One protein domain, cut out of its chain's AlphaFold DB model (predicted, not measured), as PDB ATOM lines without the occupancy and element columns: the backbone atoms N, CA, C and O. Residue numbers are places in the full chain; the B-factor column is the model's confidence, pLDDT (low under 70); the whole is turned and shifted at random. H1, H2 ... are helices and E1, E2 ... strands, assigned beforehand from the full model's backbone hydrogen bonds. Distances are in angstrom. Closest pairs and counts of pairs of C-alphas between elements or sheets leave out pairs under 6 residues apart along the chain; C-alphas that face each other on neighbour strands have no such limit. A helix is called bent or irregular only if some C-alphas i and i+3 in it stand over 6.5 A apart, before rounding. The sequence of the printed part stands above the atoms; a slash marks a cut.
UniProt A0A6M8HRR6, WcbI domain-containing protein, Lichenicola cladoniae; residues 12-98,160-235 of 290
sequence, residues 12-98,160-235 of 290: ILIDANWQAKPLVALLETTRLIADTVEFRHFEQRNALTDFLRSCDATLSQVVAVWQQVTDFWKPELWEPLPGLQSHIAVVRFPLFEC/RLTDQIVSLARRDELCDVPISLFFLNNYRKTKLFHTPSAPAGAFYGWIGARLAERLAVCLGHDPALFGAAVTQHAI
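Overview. This is residues 12 to 98 and 160 to 235 of the 290 residues of the protein "WcbI domain-containing protein" of Lichenicola cladoniae (UniProt A0A6M8HRR6). A strongly twisted sheet of four parallel strands makes the core, with helices on both faces in three layers: H1 and H8 cover one face, H3 and, with its residues 168 to 172, H6 are on the other. H9 folds back on H8 as a helical hairpin, while H4 lies at one end of the longest axis and H6 reaches to the other. The printed part has 163 residues with nine named helices and five named strands, in the order E1 H1 H2 E2 H3 H4 E3 H5 E4 H6 H7 E5 H8 H9, and its class is mixed, helices and strands. The sheet's order is E2 E1 E3 E4. The whole is compact, with a radius of gyration of the C-alphas of 15.7 A and spans of 48 by 36 by 22 A.

Along the chain. The sheet holds E2, residues 38 to 42, 13.6 A from first to last C-alpha; E1, residues 12 to 15, 9.9 A, with C-alpha 12 at (-4.279, -96.587, -32.311); E3, residues 62 to 69, 20.1 A; and E4, residues 89 to 94, 16.8 A. The helices before the cut are H1, residues 18 to 29, 17.8 A; H2, residues 31 to 34; H3, residues 45 to 54, 14.2 A; H4, residues 56 to 59; and H5, residues 75 to 78. H1 is only just irregular: C-alphas 19 and 22 are 6.7 A apart. After the cut come H6, residues 160 to 172, 18.3 A, beginning at C-alpha 160 (-25.875, -80.896, -7.865); H7, residues 180 to 186, 10.0 A; E5, residues 193 to 195; H8, residues 201 to 219, 26.0 A; and H9, residues 223 to 233, 15.6 A, ending at C-alpha 233 (-5.128, -76.895, -34.335).

Arrangement. E1 and E3 are parallel at 23 degrees, with N 15 and O 66 2.8 A apart, within hydrogen-bond range. E2 and E1 are parallel at 15 degrees, with N 14 and O 40 at 2.9 A; E3 and E4 at 23 degrees, with N 67 and O 91 at 2.9 A. E1, H1 H2, E2 and E3, H5, E4 are strand-helix-strand units, parallel neighbour strands with helices between, and E2, H3 H4, E3 is a split one, with E1 between its strands; the three crossovers are right-handed. H1 is on the sheet at a height of 9.2 A, over E2 and along the strands, 8 degrees on the local plane. H8 is on the same face at 9.5 A, slantwise to the strands, 33 degrees from E3 on the local plane. H3 is on the opposite face at 10.0 A, over E2 and E1. H5 only grazes the sheet, with residues 77 to 78. The closest C-alphas of E4 and H6 are those of Pro 94 and Arg 171, 6.4 A. H1 and H8 touch at a steep tilt of 66 degrees, the same way, closest at the C-alphas of Leu 23 and Gly 208, 6.1 A. The hairpin H8 and H9 touches at a shallow tilt of 31 degrees, opposite ways; the C-alphas of Glu 213 and Pro 223 are closest, 4.1 A. H2 and H9 only just touch, with 3 pairs of C-alphas within 8 A, closest Leu 32 and Ala 229, 7.0 A. H6 and H7 touch at a steep tilt of 51 degrees, opposite ways, closest at the C-alphas of Leu 168 and Ser 180, 5.4 A. H3 and H4 are close but not clearly touching, the C-alphas of Leu 52 and Leu 59 being 7.2 A apart. E5 pairs with no named strand. Every O i to N i+4 pair is within hydrogen-bond range in H3, H6, H7, H8 and H9, and 6 of 8 are in H1; H2, H4 and H5 are too short for such a pair.

Size, cuts and confidence. The two C-alphas farthest apart are those of Ala 57 and Arg 160, 48.9 A. Residues 99 to 159 are not printed, and C-alphas 98 and 160 are 10.3 A apart across this cut, which lies between E4 and H6. Of the links that are printed whole, none is long. The mean pLDDT of the printed part is 92.5; residue 57 and residues 72 to 78 are under 70.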
ATOM      1  N   ILE A  12      -3.601 -96.800 -33.591       96.50
ATOM      2  CA  ILE A  12      -4.279 -96.587 -32.311       96.50
ATOM      3  C   ILE A  12      -5.719 -97.058 -32.442       96.50
ATOM      4  O   ILE A  12      -6.476 -96.580 -33.291       96.50
ATOM      5  N   LEU A  13      -6.117 -97.979 -31.570       95.75
ATOM      6  CA  LEU A  13      -7.503 -98.430 -31.480       95.75
ATOM      7  C   LEU A  13      -8.223 -97.611 -30.412       95.75
ATOM      8  O   LEU A  13      -7.689 -97.411 -29.326       95.75
ATOM      9  N   ILE A  14      -9.434 -97.143 -30.697       96.50
ATOM     10  CA  ILE A  14     -10.208 -96.311 -29.769       96.50
ATOM     11  C   ILE A  14     -11.514 -97.027 -29.430       96.50
ATOM     12  O   ILE A  14     -12.376 -97.166 -30.294       96.50
ATOM     13  N   ASP A  15     -11.653 -97.455 -28.176       94.50
ATOM     14  CA  ASP A  15     -12.859 -98.038 -27.570       94.50
ATOM     15  C   ASP A  15     -13.620 -96.940 -26.822       94.50
ATOM     16  O   ASP A  15     -13.313 -96.623 -25.671       94.50
ATOM     17  N   ALA A  16     -14.550 -96.273 -27.499       94.62
ATOM     18  CA  ALA A  16     -15.238 -95.117 -26.935       94.62
ATOM     19  C   ALA A  16     -16.555 -94.856 -27.655       94.62
ATOM     20  O   ALA A  16     -16.684 -95.176 -28.829       94.62
ATOM     21  N   ASN A  17     -17.520 -94.205 -27.009       94.12
ATOM     22  CA  ASN A  17     -18.787 -93.890 -27.668       94.12
ATOM     23  C   ASN A  17     -18.629 -92.809 -28.768       94.12
ATOM     24  O   ASN A  17     -17.529 -92.371 -29.123       94.12
ATOM     25  N   TRP A  18     -19.755 -92.336 -29.311       93.75
ATOM     26  CA  TRP A  18     -19.792 -91.306 -30.355       93.75
ATOM     27  C   TRP A  18     -19.009 -90.022 -30.018       93.75
ATOM     28  O   TRP A  18     -18.567 -89.330 -30.937       93.75
ATOM     29  N   GLN A  19     -18.796 -89.703 -28.735       94.38
ATOM     30  CA  GLN A  19     -18.069 -88.513 -28.293       94.38
ATOM     31  C   GLN A  19     -16.597 -88.524 -28.705       94.38
ATOM     32  O   GLN A  19     -15.987 -87.455 -28.720       94.38
ATOM     33  N   ALA A  20     -16.024 -89.686 -29.031       95.62
ATOM     34  CA  ALA A  20     -14.644 -89.791 -29.488       95.62
ATOM     35  C   ALA A  20     -14.465 -89.428 -30.967       95.62
ATOM     36  O   ALA A  20     -13.403 -88.937 -31.327       95.62
ATOM     37  N   LYS A  21     -15.484 -89.556 -31.829       95.06
ATOM     38  CA  LYS A  21     -15.373 -89.211 -33.267       95.06
ATOM     39  C   LYS A  21     -14.737 -87.841 -33.569       95.06
ATOM     40  O   LYS A  21     -13.868 -87.766 -34.429       95.06
ATOM     41  N   PRO A  22     -15.122 -86.747 -32.898       94.94
ATOM     42  CA  PRO A  22     -14.563 -85.415 -33.143       94.94
ATOM     43  C   PRO A  22     -13.161 -85.259 -32.565       94.94
ATOM     44  O   PRO A  22     -12.376 -84.479 -33.089       94.94
ATOM     45  N   LEU A  23     -12.849 -85.993 -31.496       95.69
ATOM     46  CA  LEU A  23     -11.495 -86.104 -30.976       95.69
ATOM     47  C   LEU A  23     -10.598 -86.814 -32.002       95.69
ATOM     48  O   LEU A  23      -9.521 -86.313 -32.298       95.69
ATOM     49  N   VAL A  24     -11.065 -87.917 -32.599       96.50
ATOM     50  CA  VAL A  24     -10.354 -88.601 -33.692       96.50
ATOM     51  C   VAL A  24     -10.165 -87.666 -34.880       96.50
ATOM     52  O   VAL A  24      -9.037 -87.464 -35.307       96.50
ATOM     53  N   ALA A  25     -11.228 -87.002 -35.335       96.94
ATOM     54  CA  ALA A  25     -11.143 -86.051 -36.438       96.94
ATOM     55  C   ALA A  25     -10.165 -84.897 -36.150       96.94
ATOM     56  O   ALA A  25      -9.424 -84.478 -37.038       96.94
ATOM     57  N   LEU A  26     -10.125 -84.383 -34.914       97.56
ATOM     58  CA  LEU A  26      -9.154 -83.367 -34.499       97.56
ATOM     59  C   LEU A  26      -7.713 -83.881 -34.648       97.56
ATOM     60  O   LEU A  26      -6.855 -83.165 -35.161       97.56
ATOM     61  N   LEU A  27      -7.447 -85.116 -34.227       97.38
ATOM     62  CA  LEU A  27      -6.119 -85.729 -34.288       97.38
ATOM     63  C   LEU A  27      -5.712 -86.080 -35.727       97.38
ATOM     64  O   LEU A  27      -4.618 -85.718 -36.148       97.38
ATOM     65  N   GLU A  28      -6.609 -86.681 -36.506       96.88
ATOM     66  CA  GLU A  28      -6.404 -87.032 -37.923       96.88
ATOM     67  C   GLU A  28      -6.216 -85.816 -38.831       96.88
ATOM     68  O   GLU A  28      -5.650 -85.926 -39.915       96.88
ATOM     69  N   THR A  29      -6.685 -84.642 -38.411       97.00
ATOM     70  CA  THR A  29      -6.479 -83.391 -39.154       97.00
ATOM     71  C   THR A  29      -5.329 -82.550 -38.600       97.00
ATOM     72  O   THR A  29      -4.921 -81.578 -39.237       97.00
ATOM     73  N   THR A  30      -4.750 -82.933 -37.458       98.25
ATOM     74  CA  THR A  30      -3.521 -82.325 -36.939       98.25
ATOM     75  C   THR A  30      -2.339 -82.934 -37.685       98.25
ATOM     76  O   THR A  30      -1.913 -84.037 -37.362       98.25
ATOM     77  N   ARG A  31      -1.786 -82.216 -38.673       97.44
ATOM     78  CA  ARG A  31      -0.765 -82.733 -39.611       97.44
ATOM     79  C   ARG A  31       0.351 -83.560 -38.959       97.44
ATOM     80  O   ARG A  31       0.620 -84.663 -39.412       97.44
ATOM     81  N   LEU A  32       0.958 -83.056 -37.879       97.44
ATOM     82  CA  LEU A  32       2.023 -83.767 -37.155       97.44
ATOM     83  C   LEU A  32       1.594 -85.179 -36.721       97.44
ATOM     84  O   LEU A  32       2.378 -86.118 -36.794       97.44
ATOM     85  N   ILE A  33       0.351 -85.327 -36.276       97.62
ATOM     86  CA  ILE A  33      -0.205 -86.596 -35.806       97.62
ATOM     87  C   ILE A  33      -0.655 -87.443 -36.997       97.62
ATOM     88  O   ILE A  33      -0.293 -88.613 -37.075       97.62
ATOM     89  N   ALA A  34      -1.373 -86.840 -37.945       96.50
ATOM     90  CA  ALA A  34      -1.881 -87.497 -39.149       96.50
ATOM     91  C   ALA A  34      -0.777 -88.161 -39.992       96.50
ATOM     92  O   ALA A  34      -0.977 -89.236 -40.559       96.50
ATOM     93  N   ASP A  35       0.403 -87.539 -40.046       96.00
ATOM     94  CA  ASP A  35       1.566 -88.058 -40.769       96.00
ATOM     95  C   ASP A  35       2.270 -89.201 -39.999       96.00
ATOM     96  O   ASP A  35       3.045 -89.950 -40.590       96.00
ATOM     97  N   THR A  36       1.987 -89.368 -38.700       96.44
ATOM     98  CA  THR A  36       2.714 -90.286 -37.804       96.44
ATOM     99  C   THR A  36       1.921 -91.543 -37.441       96.44
ATOM    100  O   THR A  36       2.513 -92.600 -37.244       96.44
ATOM    101  N   VAL A  37       0.594 -91.460 -37.326       96.94
ATOM    102  CA  VAL A  37      -0.230 -92.542 -36.769       96.94
ATOM    103  C   VAL A  37      -1.578 -92.650 -37.475       96.94
ATOM    104  O   VAL A  37      -2.113 -91.665 -37.981       96.94
ATOM    105  N   GLU A  38      -2.148 -93.849 -37.477       96.50
ATOM    106  CA  GLU A  38      -3.520 -94.110 -37.900       96.50
ATOM    107  C   GLU A  38      -4.428 -94.364 -36.697       96.50
ATOM    108  O   GLU A  38      -4.014 -94.937 -35.687       96.50
ATOM    109  N   PHE A  39      -5.695 -93.973 -36.816       97.00
ATOM    110  CA  PHE A  39      -6.704 -94.221 -35.795       97.00
ATOM    111  C   PHE A  39      -7.792 -95.143 -36.334       97.00
ATOM    112  O   PHE A  39      -8.232 -95.028 -37.477       97.00
ATOM    113  N   ARG A  40      -8.282 -96.047 -35.484       96.44
ATOM    114  CA  ARG A  40      -9.500 -96.812 -35.754       96.44
ATOM    115  C   ARG A  40     -10.432 -96.760 -34.553       96.44
ATOM    116  O   ARG A  40     -10.113 -97.260 -33.476       96.44
ATOM    117  N   HIS A  41     -11.591 -96.143 -34.756       96.88
ATOM    118  CA  HIS A  41     -12.605 -95.932 -33.725       96.88
ATOM    119  C   HIS A  41     -13.675 -97.026 -33.739       96.88
ATOM    120  O   HIS A  41     -14.222 -97.363 -34.787       96.88
ATOM    121  N   PHE A  42     -13.995 -97.539 -32.553       95.19
ATOM    122  CA  PHE A  42     -15.054 -98.500 -32.292       95.19
ATOM    123  C   PHE A  42     -16.009 -97.929 -31.242       95.19
ATOM    124  O   PHE A  42     -15.623 -97.691 -30.100       95.19
ATOM    125  N   GLU A  43     -17.278 -97.751 -31.618       92.94
ATOM    126  CA  GLU A  43     -18.335 -97.328 -30.684       92.94
ATOM    127  C   GLU A  43     -18.809 -98.442 -29.749       92.94
ATOM    128  O   GLU A  43     -19.426 -98.181 -28.718       92.94
ATOM    129  N   GLN A  44     -18.551 -99.691 -30.134       88.69
ATOM    130  CA  GLN A  44     -18.967-100.873 -29.400       88.69
ATOM    131  C   GLN A  44     -17.764-101.777 -29.164       88.69
ATOM    132  O   GLN A  44     -17.117-102.223 -30.114       88.69
ATOM    133  N   ARG A  45     -17.528-102.135 -27.902       86.75
ATOM    134  CA  ARG A  45     -16.414-103.004 -27.509       86.75
ATOM    135  C   ARG A  45     -16.421-104.370 -28.197       86.75
ATOM    136  O   ARG A  45     -15.357-104.922 -28.472       86.75
ATOM    137  N   ASN A  46     -17.598-104.920 -28.507       88.69
ATOM    138  CA  ASN A  46     -17.693-106.187 -29.239       88.69
ATOM    139  C   ASN A  46     -17.066-106.069 -30.632       88.69
ATOM    140  O   ASN A  46     -16.302-106.942 -31.018       88.69
ATOM    141  N   ALA A  47     -17.281-104.948 -31.328       91.38
ATOM    142  CA  ALA A  47     -16.672-104.711 -32.633       91.38
ATOM    143  C   ALA A  47     -15.139-104.612 -32.546       91.38
ATOM    144  O   ALA A  47     -14.442-105.153 -33.402       91.38
ATOM    145  N   LEU A  48     -14.604-103.982 -31.492       91.56
ATOM    146  CA  LEU A  48     -13.162-103.987 -31.221       91.56
ATOM    147  C   LEU A  48     -12.649-105.402 -30.921       91.56
ATOM    148  O   LEU A  48     -11.617-105.812 -31.440       91.56
ATOM    149  N   THR A  49     -13.368-106.162 -30.100       88.75
ATOM    150  CA  THR A  49     -12.988-107.536 -29.741       88.75
ATOM    151  C   THR A  49     -12.960-108.444 -30.971       88.75
ATOM    152  O   THR A  49     -12.016-109.211 -31.152       88.75
ATOM    153  N   ASP A  50     -13.960-108.334 -31.843       89.81
ATOM    154  CA  ASP A  50     -14.013-109.087 -33.095       89.81
ATOM    155  C   ASP A  50     -12.890-108.657 -34.046       89.81
ATOM    156  O   ASP A  50     -12.241-109.504 -34.663       89.81
ATOM    157  N   PHE A  51     -12.581-107.355 -34.098       89.94
ATOM    158  CA  PHE A  51     -11.433-106.847 -34.844       89.94
ATOM    159  C   PHE A  51     -10.118-107.472 -34.359       89.94
ATOM    160  O   PHE A  51      -9.393-108.045 -35.172       89.94
ATOM    161  N   LEU A  52      -9.849-107.446 -33.048       88.25
ATOM    162  CA  LEU A  52      -8.641-108.023 -32.449       88.25
ATOM    163  C   LEU A  52      -8.503-109.528 -32.738       88.25
ATOM    164  O   LEU A  52      -7.401-109.997 -32.992       88.25
ATOM    165  N   ARG A  53      -9.613-110.279 -32.756       86.38
ATOM    166  CA  ARG A  53      -9.616-111.720 -33.081       86.38
ATOM    167  C   ARG A  53      -9.366-112.026 -34.557       86.38
ATOM    168  O   ARG A  53      -8.965-113.138 -34.881       86.38
ATOM    169  N   SER A  54      -9.677-111.088 -35.448       85.44
ATOM    170  CA  SER A  54      -9.685-111.322 -36.898       85.44
ATOM    171  C   SER A  54      -8.397-110.909 -37.620       85.44
ATOM    172  O   SER A  54      -8.217-111.282 -38.776       85.44
ATOM    173  N   CYS A  55      -7.517-110.130 -36.983       76.19
ATOM    174  CA  CYS A  55      -6.451-109.396 -37.677       76.19
ATOM    175  C   CYS A  55      -5.049-109.597 -37.067       76.19
ATOM    176  O   CYS A  55      -4.427-108.623 -36.649       76.19
ATOM    177  N   ASP A  56      -4.504-110.820 -37.087       71.12
ATOM    178  CA  ASP A  56      -3.157-111.116 -36.545       71.12
ATOM    179  C   ASP A  56      -2.040-110.231 -37.134       71.12
ATOM    180  O   ASP A  56      -1.176-109.747 -36.403       71.12
ATOM    181  N   ALA A  57      -2.060-109.960 -38.445       62.91
ATOM    182  CA  ALA A  57      -1.030-109.142 -39.096       62.91
ATOM    183  C   ALA A  57      -1.072-107.667 -38.647       62.91
ATOM    184  O   ALA A  57      -0.028-107.041 -38.457       62.91
ATOM    185  N   THR A  58      -2.272-107.124 -38.425       72.88
ATOM    186  CA  THR A  58      -2.484-105.722 -38.035       72.88
ATOM    187  C   THR A  58      -2.147-105.473 -36.566       72.88
ATOM    188  O   THR A  58      -1.783-104.357 -36.210       72.88
ATOM    189  N   LEU A  59      -2.203-106.501 -35.707       80.75
ATOM    190  CA  LEU A  59      -1.839-106.370 -34.291       80.75
ATOM    191  C   LEU A  59      -0.392-105.906 -34.096       80.75
ATOM    192  O   LEU A  59      -0.131-105.144 -33.174       80.75
ATOM    193  N   SER A  60       0.517-106.277 -35.003       85.56
ATOM    194  CA  SER A  60       1.918-105.833 -34.965       85.56
ATOM    195  C   SER A  60       2.106-104.315 -35.114       85.56
ATOM    196  O   SER A  60       3.161-103.794 -34.763       85.56
ATOM    197  N   GLN A  61       1.096-103.603 -35.625       90.38
ATOM    198  CA  GLN A  61       1.111-102.147 -35.804       90.38
ATOM    199  C   GLN A  61       0.431-101.417 -34.649       90.38
ATOM    200  O   GLN A  61       0.580-100.203 -34.524       90.38
ATOM    201  N   VAL A  62      -0.347-102.125 -33.827       92.81
ATOM    202  CA  VAL A  62      -1.089-101.508 -32.732       92.81
ATOM    203  C   VAL A  62      -0.106-101.120 -31.639       92.81
ATOM    204  O   VAL A  62       0.481-101.979 -30.994       92.81
ATOM    205  N   VAL A  63       0.053 -99.819 -31.404       94.00
ATOM    206  CA  VAL A  63       0.965 -99.309 -30.364       94.00
ATOM    207  C   VAL A  63       0.230 -98.914 -29.088       94.00
ATOM    208  O   VAL A  63       0.805 -98.965 -28.001       94.00
ATOM    209  N   ALA A  64      -1.053 -98.555 -29.197       95.12
ATOM    210  CA  ALA A  64      -1.893 -98.308 -28.036       95.12
ATOM    211  C   ALA A  64      -3.385 -98.549 -28.304       95.12
ATOM    212  O   ALA A  64      -3.870 -98.475 -29.437       95.12
ATOM    213  N   VAL A  65      -4.120 -98.765 -27.216       94.88
ATOM    214  CA  VAL A  65      -5.579 -98.720 -27.164       94.88
ATOM    215  C   VAL A  65      -6.002 -97.577 -26.258       94.88
ATOM    216  O   VAL A  65      -5.552 -97.475 -25.117       94.88
ATOM    217  N   TRP A  66      -6.891 -96.722 -26.743       96.25
ATOM    218  CA  TRP A  66      -7.517 -95.692 -25.930       96.25
ATOM    219  C   TRP A  66      -8.910 -96.130 -25.519       96.25
ATOM    220  O   TRP A  66      -9.721 -96.482 -26.372       96.25
ATOM    221  N   GLN A  67      -9.190 -96.101 -24.222       94.25
ATOM    222  CA  GLN A  67     -10.450 -96.585 -23.669       94.25
ATOM    223  C   GLN A  67     -11.183 -95.471 -22.936       94.25
ATOM    224  O   GLN A  67     -10.637 -94.848 -22.022       94.25
ATOM    225  N   GLN A  68     -12.436 -95.242 -23.322       94.19
ATOM    226  CA  GLN A  68     -13.307 -94.337 -22.595       94.19
ATOM    227  C   GLN A  68     -13.885 -95.035 -21.364       94.19
ATOM    228  O   GLN A  68     -14.578 -96.046 -21.454       94.19
ATOM    229  N   VAL A  69     -13.633 -94.456 -20.202       92.31
ATOM    230  CA  VAL A  69     -14.159 -94.900 -18.920       92.31
ATOM    231  C   VAL A  69     -15.566 -94.346 -18.726       92.31
ATOM    232  O   VAL A  69     -15.762 -93.132 -18.751       92.31
ATOM    233  N   THR A  70     -16.547 -95.212 -18.481       87.94
ATOM    234  CA  THR A  70     -17.932 -94.805 -18.196       87.94
ATOM    235  C   THR A  70     -18.437 -95.436 -16.899       87.94
ATOM    236  O   THR A  70     -17.974 -96.508 -16.508       87.94
ATOM    237  N   ASP A  71     -19.429 -94.813 -16.261       76.69
ATOM    238  CA  ASP A  71     -19.998 -95.305 -14.995       76.69
ATOM    239  C   ASP A  71     -20.888 -96.547 -15.183       76.69
ATOM    240  O   ASP A  71     -21.176 -97.270 -14.231       76.69
ATOM    241  N   PHE A  72     -21.322 -96.810 -16.418       65.25
ATOM    242  CA  PHE A  72     -22.192 -97.937 -16.763       65.25
ATOM    243  C   PHE A  72     -21.411 -99.222 -17.053       65.25
ATOM    244  O   PHE A  72     -22.008-100.278 -17.278       65.25
ATOM    245  N   TRP A  73     -20.081 -99.144 -17.111       62.62
ATOM    246  CA  TRP A  73     -19.251-100.269 -17.514       62.62
ATOM    247  C   TRP A  73     -18.895-101.120 -16.304       62.62
ATOM    248  O   TRP A  73     -18.235-100.666 -15.369       62.62
ATOM    249  N   LYS A  74     -19.330-102.384 -16.345       65.38
ATOM    250  CA  LYS A  74     -18.978-103.394 -15.343       65.38
ATOM    251  C   LYS A  74     -17.457-103.461 -15.180       65.38
ATOM    252  O   LYS A  74     -16.780-103.365 -16.202       65.38
ATOM    253  N   PRO A  75     -16.924-103.705 -13.967       65.19
ATOM    254  CA  PRO A  75     -15.486-103.881 -13.724       65.19
ATOM    255  C   PRO A  75     -14.801-104.861 -14.692       65.19
ATOM    256  O   PRO A  75     -13.659-104.656 -15.076       65.19
ATOM    257  N   GLU A  76     -15.523-105.863 -15.197       65.31
ATOM    258  CA  GLU A  76     -15.020-106.815 -16.202       65.31
ATOM    259  C   GLU A  76     -14.586-106.158 -17.533       65.31
ATOM    260  O   GLU A  76     -13.783-106.713 -18.275       65.31
ATOM    261  N   LEU A  77     -15.100-104.968 -17.859       65.06
ATOM    262  CA  LEU A  77     -14.708-104.198 -19.048       65.06
ATOM    263  C   LEU A  77     -13.391-103.424 -18.852       65.06
ATOM    264  O   LEU A  77     -12.895-102.773 -19.767       65.06
ATOM    265  N   TRP A  78     -12.805-103.507 -17.669       67.06
ATOM    266  CA  TRP A  78     -11.553-102.853 -17.309       67.06
ATOM    267  C   TRP A  78     -10.378-103.817 -17.376       67.06
ATOM    268  O   TRP A  78      -9.224-103.382 -17.410       67.06
ATOM    269  N   GLU A  79     -10.703-105.108 -17.446       71.56
ATOM    270  CA  GLU A  79      -9.776-106.180 -17.738       71.56
ATOM    271  C   GLU A  79      -9.075-105.931 -19.080       71.56
ATOM    272  O   GLU A  79      -9.676-105.351 -20.004       71.56
ATOM    273  N   PRO A  80      -7.813-106.379 -19.212       70.56
ATOM    274  CA  PRO A  80      -7.100-106.358 -20.477       70.56
ATOM    275  C   PRO A  80      -7.968-106.940 -21.595       70.56
ATOM    276  O   PRO A  80      -8.603-107.986 -21.431       70.56
ATOM    277  N   LEU A  81      -8.012-106.255 -22.741       78.12
ATOM    278  CA  LEU A  81      -8.748-106.755 -23.898       78.12
ATOM    279  C   LEU A  81      -8.201-108.144 -24.277       78.12
ATOM    280  O   LEU A  81      -6.986-108.289 -24.432       78.12
ATOM    281  N   PRO A  82      -9.057-109.172 -24.423       73.56
ATOM    282  CA  PRO A  82      -8.596-110.504 -24.794       73.56
ATOM    283  C   PRO A  82      -7.794-110.465 -26.099       73.56
ATOM    284  O   PRO A  82      -8.267-109.927 -27.098       73.56
ATOM    285  N   GLY A  83      -6.590-111.040 -26.086       74.81
ATOM    286  CA  GLY A  83      -5.688-111.045 -27.244       74.81
ATOM    287  C   GLY A  83      -4.817-109.793 -27.389       74.81
ATOM    288  O   GLY A  83      -3.964-109.759 -28.272       74.81
ATOM    289  N   LEU A  84      -4.971-108.789 -26.518       80.75
ATOM    290  CA  LEU A  84      -4.072-107.642 -26.505       80.75
ATOM    291  C   LEU A  84      -2.703-108.060 -25.960       80.75
ATOM    292  O   LEU A  84      -2.585-108.604 -24.861       80.75
ATOM    293  N   GLN A  85      -1.661-107.812 -26.746       79.88
ATOM    294  CA  GLN A  85      -0.293-108.122 -26.357       79.88
ATOM    295  C   GLN A  85       0.146-107.202 -25.209       79.88
ATOM    296  O   GLN A  85      -0.194-106.022 -25.180       79.88
ATOM    297  N   SER A  86       0.933-107.728 -24.266       82.00
ATOM    298  CA  SER A  86       1.303-107.023 -23.026       82.00
ATOM    299  C   SER A  86       2.125-105.744 -23.222       82.00
ATOM    300  O   SER A  86       2.241-104.955 -22.290       82.00
ATOM    301  N   HIS A  87       2.705-105.539 -24.406       83.88
ATOM    302  CA  HIS A  87       3.470-104.336 -24.734       83.88
ATOM    303  C   HIS A  87       2.605-103.196 -25.295       83.88
ATOM    304  O   HIS A  87       3.100-102.079 -25.419       83.88
ATOM    305  N   ILE A  88       1.343-103.461 -25.649       90.69
ATOM    306  CA  ILE A  88       0.440-102.436 -26.175       90.69
ATOM    307  C   ILE A  88      -0.013-101.554 -25.015       90.69
ATOM    308  O   ILE A  88      -0.594-102.035 -24.039       90.69
ATOM    309  N   ALA A  89       0.236-100.250 -25.122       92.38
ATOM    310  CA  ALA A  89      -0.168 -99.306 -24.090       92.38
ATOM    311  C   ALA A  89      -1.698 -99.181 -24.035       92.38
ATOM    312  O   ALA A  89      -2.370 -99.144 -25.064       92.38
ATOM    313  N   VAL A  90      -2.262 -99.055 -22.836       93.19
ATOM    314  CA  VAL A  90      -3.678 -98.718 -22.650       93.19
ATOM    315  C   VAL A  90      -3.749 -97.333 -22.029       93.19
ATOM    316  O   VAL A  90      -3.163 -97.117 -20.973       93.19
ATOM    317  N   VAL A  91      -4.444 -96.404 -22.688       95.62
ATOM    318  CA  VAL A  91      -4.644 -95.032 -22.203       95.62
ATOM    319  C   VAL A  91      -6.126 -94.805 -21.950       95.62
ATOM    320  O   VAL A  91      -6.949 -94.874 -22.861       95.62
ATOM    321  N   ARG A  92      -6.480 -94.518 -20.705       95.44
ATOM    322  CA  ARG A  92      -7.858 -94.325 -20.262       95.44
ATOM    323  C   ARG A  92      -8.208 -92.849 -20.152       95.44
ATOM    324  O   ARG A  92      -7.442 -92.055 -19.604       95.44
ATOM    325  N   PHE A  93      -9.388 -92.489 -20.640       97.00
ATOM    326  CA  PHE A  93      -9.939 -91.140 -20.530       97.00
ATOM    327  C   PHE A  93     -11.429 -91.200 -20.173       97.00
ATOM    328  O   PHE A  93     -12.091 -92.181 -20.496       97.00
ATOM    329  N   PRO A  94     -11.993 -90.190 -19.503       95.31
ATOM    330  CA  PRO A  94     -13.344 -90.286 -18.960       95.31
ATOM    331  C   PRO A  94     -14.431 -90.076 -20.018       95.31
ATOM    332  O   PRO A  94     -14.229 -89.430 -21.044       95.31
ATOM    333  N   LEU A  95     -15.635 -90.565 -19.728       94.88
ATOM    334  CA  LEU A  95     -16.873 -90.144 -20.377       94.88
ATOM    335  C   LEU A  95     -17.100 -88.644 -20.156       94.88
ATOM    336  O   LEU A  95     -16.897 -88.139 -19.047       94.88
ATOM    337  N   PHE A  96     -17.549 -87.938 -21.192       93.19
ATOM    338  CA  PHE A  96     -17.724 -86.491 -21.133       93.19
ATOM    339  C   PHE A  96     -19.189 -86.128 -20.878       93.19
ATOM    340  O   PHE A  96     -19.982 -86.025 -21.812       93.19
ATOM    341  N   GLU A  97     -19.564 -85.907 -19.621       94.75
ATOM    342  CA  GLU A  97     -20.941 -85.550 -19.260       94.75
ATOM    343  C   GLU A  97     -20.986 -84.469 -18.184       94.75
ATOM    344  O   GLU A  97     -20.167 -84.451 -17.265       94.75
ATOM    345  N   CYS A  98     -21.958 -83.570 -18.312       96.38
ATOM    346  CA  CYS A  98     -22.228 -82.488 -17.373       96.38
ATOM    347  C   CYS A  98     -23.733 -82.149 -17.346       96.38
ATOM    348  O   CYS A  98     -24.149 -81.074 -17.787       96.38
ATOM    349  N   ARG A 160     -25.957 -80.275  -6.523       97.00
ATOM    350  CA  ARG A 160     -25.875 -80.896  -7.865       97.00
ATOM    351  C   ARG A 160     -24.507 -80.687  -8.513       97.00
ATOM    352  O   ARG A 160     -23.955 -81.609  -9.111       97.00
ATOM    353  N   LEU A 161     -23.944 -79.488  -8.389       97.75
ATOM    354  CA  LEU A 161     -22.596 -79.196  -8.864       97.75
ATOM    355  C   LEU A 161     -21.541 -79.975  -8.071       97.75
ATOM    356  O   LEU A 161     -20.619 -80.531  -8.666       97.75
ATOM    357  N   THR A 162     -21.689 -80.052  -6.750       97.81
ATOM    358  CA  THR A 162     -20.798 -80.831  -5.877       97.81
ATOM    359  C   THR A 162     -20.817 -82.312  -6.253       97.81
ATOM    360  O   THR A 162     -19.761 -82.897  -6.477       97.81
ATOM    361  N   ASP A 163     -22.003 -82.901  -6.414       96.75
ATOM    362  CA  ASP A 163     -22.190 -84.289  -6.836       96.75
ATOM    363  C   ASP A 163     -21.558 -84.536  -8.217       96.75
ATOM    364  O   ASP A 163     -20.875 -85.542  -8.412       96.75
ATOM    365  N   GLN A 164     -21.713 -83.597  -9.160       96.50
ATOM    366  CA  GLN A 164     -21.062 -83.669 -10.472       96.50
ATOM    367  C   GLN A 164     -19.533 -83.681 -10.346       96.50
ATOM    368  O   GLN A 164     -18.869 -84.486 -10.995       96.50
ATOM    369  N   ILE A 165     -18.956 -82.804  -9.523       97.00
ATOM    370  CA  ILE A 165     -17.504 -82.738  -9.307       97.00
ATOM    371  C   ILE A 165     -16.997 -84.037  -8.673       97.00
ATOM    372  O   ILE A 165     -15.984 -84.573  -9.119       97.00
ATOM    373  N   VAL A 166     -17.711 -84.566  -7.676       96.12
ATOM    374  CA  VAL A 166     -17.378 -85.839  -7.019       96.12
ATOM    375  C   VAL A 166     -17.454 -87.003  -8.007       96.12
ATOM    376  O   VAL A 166     -16.549 -87.833  -8.040       96.12
ATOM    377  N   SER A 167     -18.489 -87.049  -8.849       94.50
ATOM    378  CA  SER A 167     -18.623 -88.056  -9.908       94.50
ATOM    379  C   SER A 167     -17.452 -87.997 -10.894       94.50
ATOM    380  O   SER A 167     -16.843 -89.029 -11.177       94.50
ATOM    381  N   LEU A 168     -17.066 -86.799 -11.349       95.06
ATOM    382  CA  LEU A 168     -15.900 -86.620 -12.219       95.06
ATOM    383  C   LEU A 168     -14.602 -87.061 -11.537       95.06
ATOM    384  O   LEU A 168     -13.813 -87.773 -12.148       95.06
ATOM    385  N   ALA A 169     -14.386 -86.677 -10.277       95.56
ATOM    386  CA  ALA A 169     -13.190 -87.055  -9.527       95.56
ATOM    387  C   ALA A 169     -13.089 -88.577  -9.337       95.56
ATOM    388  O   ALA A 169     -12.033 -89.156  -9.565       95.56
ATOM    389  N   ARG A 170     -14.201 -89.244  -9.009       93.44
ATOM    390  CA  ARG A 170     -14.250 -90.708  -8.903       93.44
ATOM    391  C   ARG A 170     -13.935 -91.390 -10.237       93.44
ATOM    392  O   ARG A 170     -13.293 -92.433 -10.263       93.44
ATOM    393  N   ARG A 171     -14.386 -90.817 -11.356       92.69
ATOM    394  CA  ARG A 171     -14.073 -91.330 -12.697       92.69
ATOM    395  C   ARG A 171     -12.609 -91.091 -13.079       92.69
ATOM    396  O   ARG A 171     -12.025 -91.900 -13.792       92.69
ATOM    397  N   ASP A 172     -12.011 -90.009 -12.599       95.56
ATOM    398  CA  ASP A 172     -10.606 -89.679 -12.837       95.56
ATOM    399  C   ASP A 172      -9.631 -90.651 -12.163       95.56
ATOM    400  O   ASP A 172      -8.570 -90.900 -12.727       95.56
ATOM    401  N   GLU A 173      -9.989 -91.256 -11.020       93.69
ATOM    402  CA  GLU A 173      -9.186 -92.298 -10.327       93.69
ATOM    403  C   GLU A 173      -8.838 -93.496 -11.225       93.69
ATOM    404  O   GLU A 173      -7.948 -94.296 -10.945       93.69
ATOM    405  N   LEU A 174      -9.580 -93.607 -12.313       92.62
ATOM    406  CA  LEU A 174      -9.648 -94.714 -13.235       92.62
ATOM    407  C   LEU A 174      -9.107 -94.340 -14.629       92.62
ATOM    408  O   LEU A 174      -9.094 -95.174 -15.537       92.62
ATOM    409  N   CYS A 175      -8.654 -93.095 -14.800       95.19
ATOM    410  CA  CYS A 175      -8.196 -92.528 -16.063       95.19
ATOM    411  C   CYS A 175      -6.711 -92.135 -16.017       95.19
ATOM    412  O   CYS A 175      -6.228 -91.566 -15.044       95.19
ATOM    413  N   ASP A 176      -6.006 -92.325 -17.132       96.88
ATOM    414  CA  ASP A 176      -4.647 -91.799 -17.334       96.88
ATOM    415  C   ASP A 176      -4.653 -90.304 -17.694       96.88
ATOM    416  O   ASP A 176      -3.630 -89.611 -17.583       96.88
ATOM    417  N   VAL A 177      -5.805 -89.812 -18.161       98.00
ATOM    418  CA  VAL A 177      -6.068 -88.411 -18.492       98.00
ATOM    419  C   VAL A 177      -7.287 -87.908 -17.699       98.00
ATOM    420  O   VAL A 177      -8.410 -87.966 -18.204       98.00
ATOM    421  N   PRO A 178      -7.088 -87.429 -16.457       97.19
ATOM    422  CA  PRO A 178      -8.167 -86.952 -15.588       97.19
ATOM    423  C   PRO A 178      -8.695 -85.571 -16.016       97.19
ATOM    424  O   PRO A 178      -7.909 -84.724 -16.436       97.19
ATOM    425  N   ILE A 179     -10.000 -85.299 -15.880       97.88
ATOM    426  CA  ILE A 179     -10.642 -84.048 -16.344       97.88
ATOM    427  C   ILE A 179     -11.191 -83.148 -15.230       97.88
ATOM    428  O   ILE A 179     -11.489 -81.982 -15.494       97.88
ATOM    429  N   SER A 180     -11.358 -83.642 -14.005       97.62
ATOM    430  CA  SER A 180     -12.052 -82.935 -12.916       97.62
ATOM    431  C   SER A 180     -11.403 -81.590 -12.581       97.62
ATOM    432  O   SER A 180     -12.092 -80.572 -12.506       97.62
ATOM    433  N   LEU A 181     -10.072 -81.539 -12.469       98.00
ATOM    434  CA  LEU A 181      -9.341 -80.291 -12.222       98.00
ATOM    435  C   LEU A 181      -9.469 -79.306 -13.387       98.00
ATOM    436  O   LEU A 181      -9.616 -78.101 -13.172       98.00
ATOM    437  N   PHE A 182      -9.438 -79.798 -14.628       98.25
ATOM    438  CA  PHE A 182      -9.669 -78.951 -15.796       98.25
ATOM    439  C   PHE A 182     -11.083 -78.369 -15.773       98.25
ATOM    440  O   PHE A 182     -11.239 -77.159 -15.946       98.25
ATOM    441  N   PHE A 183     -12.091 -79.196 -15.492       98.31
ATOM    442  CA  PHE A 183     -13.472 -78.758 -15.340       98.31
ATOM    443  C   PHE A 183     -13.578 -77.659 -14.278       98.31
ATOM    444  O   PHE A 183     -13.982 -76.545 -14.610       98.31
ATOM    445  N   LEU A 184     -13.122 -77.922 -13.047       98.00
ATOM    446  CA  LEU A 184     -13.168 -76.990 -11.912       98.00
ATOM    447  C   LEU A 184     -12.562 -75.617 -12.226       98.00
ATOM    448  O   LEU A 184     -13.127 -74.583 -11.869       98.00
ATOM    449  N   ASN A 185     -11.435 -75.601 -12.937       98.44
ATOM    450  CA  ASN A 185     -10.713 -74.370 -13.247       98.44
ATOM    451  C   ASN A 185     -11.342 -73.543 -14.382       98.44
ATOM    452  O   ASN A 185     -11.030 -72.351 -14.513       98.44
ATOM    453  N   ASN A 186     -12.208 -74.152 -15.202       98.50
ATOM    454  CA  ASN A 186     -12.650 -73.568 -16.471       98.50
ATOM    455  C   ASN A 186     -14.164 -73.445 -16.633       98.50
ATOM    456  O   ASN A 186     -14.587 -72.575 -17.393       98.50
ATOM    457  N   TYR A 187     -14.986 -74.235 -15.935       98.06
ATOM    458  CA  TYR A 187     -16.423 -74.315 -16.227       98.06
ATOM    459  C   TYR A 187     -17.153 -72.969 -16.111       98.06
ATOM    460  O   TYR A 187     -18.079 -72.702 -16.872       98.06
ATOM    461  N   ARG A 188     -16.698 -72.089 -15.212       98.25
ATOM    462  CA  ARG A 188     -17.232 -70.726 -15.065       98.25
ATOM    463  C   ARG A 188     -16.843 -69.801 -16.215       98.25
ATOM    464  O   ARG A 188     -17.608 -68.930 -16.603       98.25
ATOM    465  N   LYS A 189     -15.636 -69.971 -16.754       98.06
ATOM    466  CA  LYS A 189     -15.002 -69.028 -17.692       98.06
ATOM    467  C   LYS A 189     -15.276 -69.384 -19.147       98.06
ATOM    468  O   LYS A 189     -15.402 -68.499 -19.984       98.06
ATOM    469  N   THR A 190     -15.397 -70.675 -19.433       96.81
ATOM    470  CA  THR A 190     -15.446 -71.208 -20.792       96.81
ATOM    471  C   THR A 190     -16.571 -72.221 -20.913       96.81
ATOM    472  O   THR A 190     -16.729 -73.088 -20.055       96.81
ATOM    473  N   LYS A 191     -17.328 -72.158 -22.013       96.12
ATOM    474  CA  LYS A 191     -18.341 -73.169 -22.321       96.12
ATOM    475  C   LYS A 191     -17.649 -74.497 -22.621       96.12
ATOM    476  O   LYS A 191     -17.025 -74.635 -23.671       96.12
ATOM    477  N   LEU A 192     -17.750 -75.453 -21.698       97.38
ATOM    478  CA  LEU A 192     -17.157 -76.791 -21.835       97.38
ATOM    479  C   LEU A 192     -18.107 -77.802 -22.489       97.38
ATOM    480  O   LEU A 192     -17.640 -78.777 -23.069       97.38
ATOM    481  N   PHE A 193     -19.415 -77.547 -22.448       97.12
ATOM    482  CA  PHE A 193     -20.454 -78.435 -22.971       97.12
ATOM    483  C   PHE A 193     -21.527 -77.641 -23.718       97.12
ATOM    484  O   PHE A 193     -21.904 -76.542 -23.307       97.12
ATOM    485  N   HIS A 194     -22.026 -78.196 -24.821       96.12
ATOM    486  CA  HIS A 194     -23.155 -77.679 -25.596       96.12
ATOM    487  C   HIS A 194     -24.493 -78.264 -25.167       96.12
ATOM    488  O   HIS A 194     -25.498 -77.565 -25.255       96.12
ATOM    489  N   THR A 195     -24.489 -79.508 -24.703       95.06
ATOM    490  CA  THR A 195     -25.624 -80.235 -24.118       95.06
ATOM    491  C   THR A 195     -25.085 -81.117 -22.978       95.06
ATOM    492  O   THR A 195     -23.860 -81.205 -22.839       95.06
ATOM    493  N   PRO A 196     -25.933 -81.811 -22.190       95.62
ATOM    494  CA  PRO A 196     -25.481 -82.671 -21.090       95.62
ATOM    495  C   PRO A 196     -24.372 -83.670 -21.442       95.62
ATOM    496  O   PRO A 196     -23.568 -84.002 -20.580       95.62
ATOM    497  N   SER A 197     -24.308 -84.130 -22.693       93.81
ATOM    498  CA  SER A 197     -23.356 -85.145 -23.158       93.81
ATOM    499  C   SER A 197     -22.577 -84.732 -24.412       93.81
ATOM    500  O   SER A 197     -21.895 -85.562 -25.008       93.81
ATOM    501  N   ALA A 198     -22.651 -83.465 -24.839       94.88
ATOM    502  CA  ALA A 198     -21.934 -82.971 -26.017       94.88
ATOM    503  C   ALA A 198     -20.872 -81.938 -25.621       94.88
ATOM    504  O   ALA A 198     -21.221 -80.790 -25.332       94.88
ATOM    505  N   PRO A 199     -19.576 -82.296 -25.612       96.19
ATOM    506  CA  PRO A 199     -18.519 -81.352 -25.279       96.19
ATOM    507  C   PRO A 199     -18.367 -80.246 -26.326       96.19
ATOM    508  O   PRO A 199     -18.553 -80.432 -27.534       96.19
ATOM    509  N   ALA A 200     -17.978 -79.072 -25.849       96.56
ATOM    510  CA  ALA A 200     -17.611 -77.941 -26.681       96.56
ATOM    511  C   ALA A 200     -16.139 -78.028 -27.115       96.56
ATOM    512  O   ALA A 200     -15.345 -78.802 -26.581       96.56
ATOM    513  N   GLY A 201     -15.751 -77.212 -28.094       96.38
ATOM    514  CA  GLY A 201     -14.419 -77.296 -28.697       96.38
ATOM    515  C   GLY A 201     -13.268 -77.031 -27.730       96.38
ATOM    516  O   GLY A 201     -12.242 -77.690 -27.840       96.38
ATOM    517  N   ALA A 202     -13.452 -76.160 -26.732       97.06
ATOM    518  CA  ALA A 202     -12.443 -75.933 -25.694       97.06
ATOM    519  C   ALA A 202     -12.135 -77.209 -24.892       97.06
ATOM    520  O   ALA A 202     -10.981 -77.470 -24.559       97.06
ATOM    521  N   PHE A 203     -13.160 -78.021 -24.619       97.75
ATOM    522  CA  PHE A 203     -12.990 -79.307 -23.957       97.75
ATOM    523  C   PHE A 203     -12.244 -80.290 -24.868       97.75
ATOM    524  O   PHE A 203     -11.263 -80.892 -24.439       97.75
ATOM    525  N   TYR A 204     -12.653 -80.395 -26.141       97.75
ATOM    526  CA  TYR A 204     -11.991 -81.254 -27.130       97.75
ATOM    527  C   TYR A 204     -10.522 -80.897 -27.362       97.75
ATOM    528  O   TYR A 204      -9.686 -81.793 -27.423       97.75
ATOM    529  N   GLY A 205     -10.198 -79.607 -27.455       98.06
ATOM    530  CA  GLY A 205      -8.818 -79.151 -27.598       98.06
ATOM    531  C   GLY A 205      -7.959 -79.550 -26.404       98.06
ATOM    532  O   GLY A 205      -6.859 -80.067 -26.585       98.06
ATOM    533  N   TRP A 206      -8.484 -79.390 -25.185       98.50
ATOM    534  CA  TRP A 206      -7.762 -79.765 -23.973       98.50
ATOM    535  C   TRP A 206      -7.539 -81.280 -23.870       98.50
ATOM    536  O   TRP A 206      -6.399 -81.717 -23.709       98.50
ATOM    537  N   ILE A 207      -8.596 -82.095 -24.001       98.31
ATOM    538  CA  ILE A 207      -8.464 -83.558 -23.880       98.31
ATOM    539  C   ILE A 207      -7.646 -84.142 -25.037       98.31
ATOM    540  O   ILE A 207      -6.827 -85.034 -24.822       98.31
ATOM    541  N   GLY A 208      -7.801 -83.596 -26.248       98.25
ATOM    542  CA  GLY A 208      -7.023 -83.989 -27.417       98.25
ATOM    543  C   GLY A 208      -5.535 -83.722 -27.248       98.25
ATOM    544  O   GLY A 208      -4.734 -84.601 -27.555       98.25
ATOM    545  N   ALA A 209      -5.157 -82.566 -26.696       98.62
ATOM    546  CA  ALA A 209      -3.759 -82.264 -26.403       98.62
ATOM    547  C   ALA A 209      -3.157 -83.260 -25.401       98.62
ATOM    548  O   ALA A 209      -2.067 -83.777 -25.632       98.62
ATOM    549  N   ARG A 210      -3.888 -83.609 -24.333       98.62
ATOM    550  CA  ARG A 210      -3.421 -84.590 -23.337       98.62
ATOM    551  C   ARG A 210      -3.291 -86.002 -23.894       98.62
ATOM    552  O   ARG A 210      -2.335 -86.701 -23.572       98.62
ATOM    553  N   LEU A 211      -4.217 -86.426 -24.746       98.25
ATOM    554  CA  LEU A 211      -4.118 -87.724 -25.409       98.25
ATOM    555  C   LEU A 211      -2.978 -87.759 -26.438       98.25
ATOM    556  O   LEU A 211      -2.272 -88.759 -26.528       98.25
ATOM    557  N   ALA A 212      -2.729 -86.655 -27.145       98.38
ATOM    558  CA  ALA A 212      -1.588 -86.527 -28.048       98.38
ATOM    559  C   ALA A 212      -0.237 -86.536 -27.309       98.38
ATOM    560  O   ALA A 212       0.715 -87.142 -27.793       98.38
ATOM    561  N   GLU A 213      -0.152 -85.940 -26.117       98.50
ATOM    562  CA  GLU A 213       1.024 -86.065 -25.244       98.50
ATOM    563  C   GLU A 213       1.291 -87.537 -24.879       98.50
ATOM    564  O   GLU A 213       2.428 -87.997 -24.956       98.50
ATOM    565  N   ARG A 214       0.247 -88.307 -24.530       97.69
ATOM    566  CA  ARG A 214       0.377 -89.749 -24.247       97.69
ATOM    567  C   ARG A 214       0.794 -90.542 -25.486       97.69
ATOM    568  O   ARG A 214       1.667 -91.399 -25.382       97.69
ATOM    569  N   LEU A 215       0.217 -90.227 -26.646       96.62
ATOM    570  CA  LEU A 215       0.596 -90.823 -27.927       96.62
ATOM    571  C   LEU A 215       2.083 -90.638 -28.221       96.62
ATOM    572  O   LEU A 215       2.763 -91.597 -28.575       96.62
ATOM    573  N   ALA A 216       2.588 -89.416 -28.063       97.56
ATOM    574  CA  ALA A 216       3.991 -89.111 -28.301       97.56
ATOM    575  C   ALA A 216       4.917 -89.973 -27.437       97.56
ATOM    576  O   ALA A 216       5.892 -90.504 -27.962       97.56
ATOM    577  N   VAL A 217       4.581 -90.196 -26.159       96.69
ATOM    578  CA  VAL A 217       5.347 -91.110 -25.291       96.69
ATOM    579  C   VAL A 217       5.371 -92.529 -25.867       96.69
ATOM    580  O   VAL A 217       6.442 -93.126 -25.942       96.69
ATOM    581  N   CYS A 218       4.227 -93.059 -26.313       93.94
ATOM    582  CA  CYS A 218       4.144 -94.396 -26.917       93.94
ATOM    583  C   CYS A 218       4.987 -94.531 -28.195       93.94
ATOM    584  O   CYS A 218       5.478 -95.615 -28.493       93.94
ATOM    585  N   LEU A 219       5.155 -93.439 -28.940       94.75
ATOM    586  CA  LEU A 219       5.893 -93.400 -30.201       94.75
ATOM    587  C   LEU A 219       7.365 -92.972 -30.047       94.75
ATOM    588  O   LEU A 219       8.097 -92.945 -31.032       94.75
ATOM    589  N   GLY A 220       7.810 -92.615 -28.838       95.75
ATOM    590  CA  GLY A 220       9.162 -92.091 -28.611       95.75
ATOM    591  C   GLY A 220       9.388 -90.674 -29.161       95.75
ATOM    592  O   GLY A 220      10.515 -90.317 -29.502       95.75
ATOM    593  N   HIS A 221       8.332 -89.864 -29.254       97.12
ATOM    594  CA  HIS A 221       8.380 -88.452 -29.643       97.12
ATOM    595  C   HIS A 221       8.267 -87.513 -28.432       97.12
ATOM    596  O   HIS A 221       7.930 -87.937 -27.328       97.12
ATOM    597  N   ASP A 222       8.527 -86.218 -28.643       98.12
ATOM    598  CA  ASP A 222       8.353 -85.180 -27.620       98.12
ATOM    599  C   ASP A 222       6.855 -84.941 -27.315       98.12
ATOM    600  O   ASP A 222       6.122 -84.462 -28.192       98.12
ATOM    601  N   PRO A 223       6.385 -85.217 -26.080       98.38
ATOM    602  CA  PRO A 223       4.996 -84.989 -25.692       98.38
ATOM    603  C   PRO A 223       4.560 -83.533 -25.821       98.38
ATOM    604  O   PRO A 223       3.447 -83.269 -26.280       98.38
ATOM    605  N   ALA A 224       5.432 -82.585 -25.468       98.38
ATOM    606  CA  ALA A 224       5.096 -81.167 -25.490       98.38
ATOM    607  C   ALA A 224       4.812 -80.685 -26.917       98.38
ATOM    608  O   ALA A 224       3.884 -79.903 -27.136       98.38
ATOM    609  N   LEU A 225       5.564 -81.194 -27.897       98.44
ATOM    610  CA  LEU A 225       5.372 -80.871 -29.309       98.44
ATOM    611  C   LEU A 225       4.007 -81.355 -29.823       98.44
ATOM    612  O   LEU A 225       3.288 -80.593 -30.473       98.44
ATOM    613  N   PHE A 226       3.620 -82.593 -29.502       98.50
ATOM    614  CA  PHE A 226       2.326 -83.155 -29.908       98.50
ATOM    615  C   PHE A 226       1.156 -82.419 -29.242       98.50
ATOM    616  O   PHE A 226       0.205 -82.025 -29.923       98.50
ATOM    617  N   GLY A 227       1.245 -82.169 -27.931       98.50
ATOM    618  CA  GLY A 227       0.232 -81.415 -27.191       98.50
ATOM    619  C   GLY A 227       0.048 -79.991 -27.725       98.50
ATOM    620  O   GLY A 227      -1.083 -79.532 -27.919       98.50
ATOM    621  N   ALA A 228       1.150 -79.300 -28.036       98.50
ATOM    622  CA  ALA A 228       1.121 -77.964 -28.623       98.50
ATOM    623  C   ALA A 228       0.504 -77.956 -30.031       98.50
ATOM    624  O   ALA A 228      -0.309 -77.080 -30.330       98.50
ATOM    625  N   ALA A 229       0.828 -78.944 -30.874       98.50
ATOM    626  CA  ALA A 229       0.263 -79.060 -32.218       98.50
ATOM    627  C   ALA A 229      -1.268 -79.198 -32.188       98.50
ATOM    628  O   ALA A 229      -1.962 -78.482 -32.912       98.50
ATOM    629  N   VAL A 230      -1.805 -80.049 -31.306       98.44
ATOM    630  CA  VAL A 230      -3.263 -80.195 -31.142       98.44
ATOM    631  C   VAL A 230      -3.887 -78.945 -30.544       98.44
ATOM    632  O   VAL A 230      -4.933 -78.506 -31.015       98.44
ATOM    633  N   THR A 231      -3.249 -78.340 -29.539       98.31
ATOM    634  CA  THR A 231      -3.741 -77.097 -28.924       98.31
ATOM    635  C   THR A 231      -3.892 -75.996 -29.972       98.31
ATOM    636  O   THR A 231      -4.927 -75.335 -30.020       98.31
ATOM    637  N   GLN A 232      -2.892 -75.837 -30.842       98.06
ATOM    638  CA  GLN A 232      -2.914 -74.867 -31.932       98.06
ATOM    639  C   GLN A 232      -4.003 -75.189 -32.962       98.06
ATOM    640  O   GLN A 232      -4.731 -74.293 -33.389       98.06
ATOM    641  N   HIS A 233      -4.133 -76.458 -33.351       97.62
ATOM    642  CA  HIS A 233      -5.128 -76.895 -34.335       97.62
ATOM    643  C   HIS A 233      -6.569 -76.791 -33.812       97.62
ATOM    644  O   HIS A 233      -7.499 -76.526 -34.568       97.62
ATOM    645  N   ALA A 234      -6.762 -76.931 -32.500       97.31
ATOM    646  CA  ALA A 234      -8.063 -76.811 -31.853       97.31
ATOM    647  C   ALA A 234      -8.544 -75.356 -31.682       97.31
ATOM    648  O   ALA A 234      -9.677 -75.138 -31.238       97.31
ATOM    649  N   ILE A 235      -7.734 -74.342 -32.017       95.81
ATOM    650  CA  ILE A 235      -8.152 -72.937 -31.938       95.81
ATOM    651  C   ILE A 235      -9.363 -72.706 -32.849       95.81
ATOM    652  O   ILE A 235      -9.345 -72.988 -34.042       95.81
TER     653      ILE A 235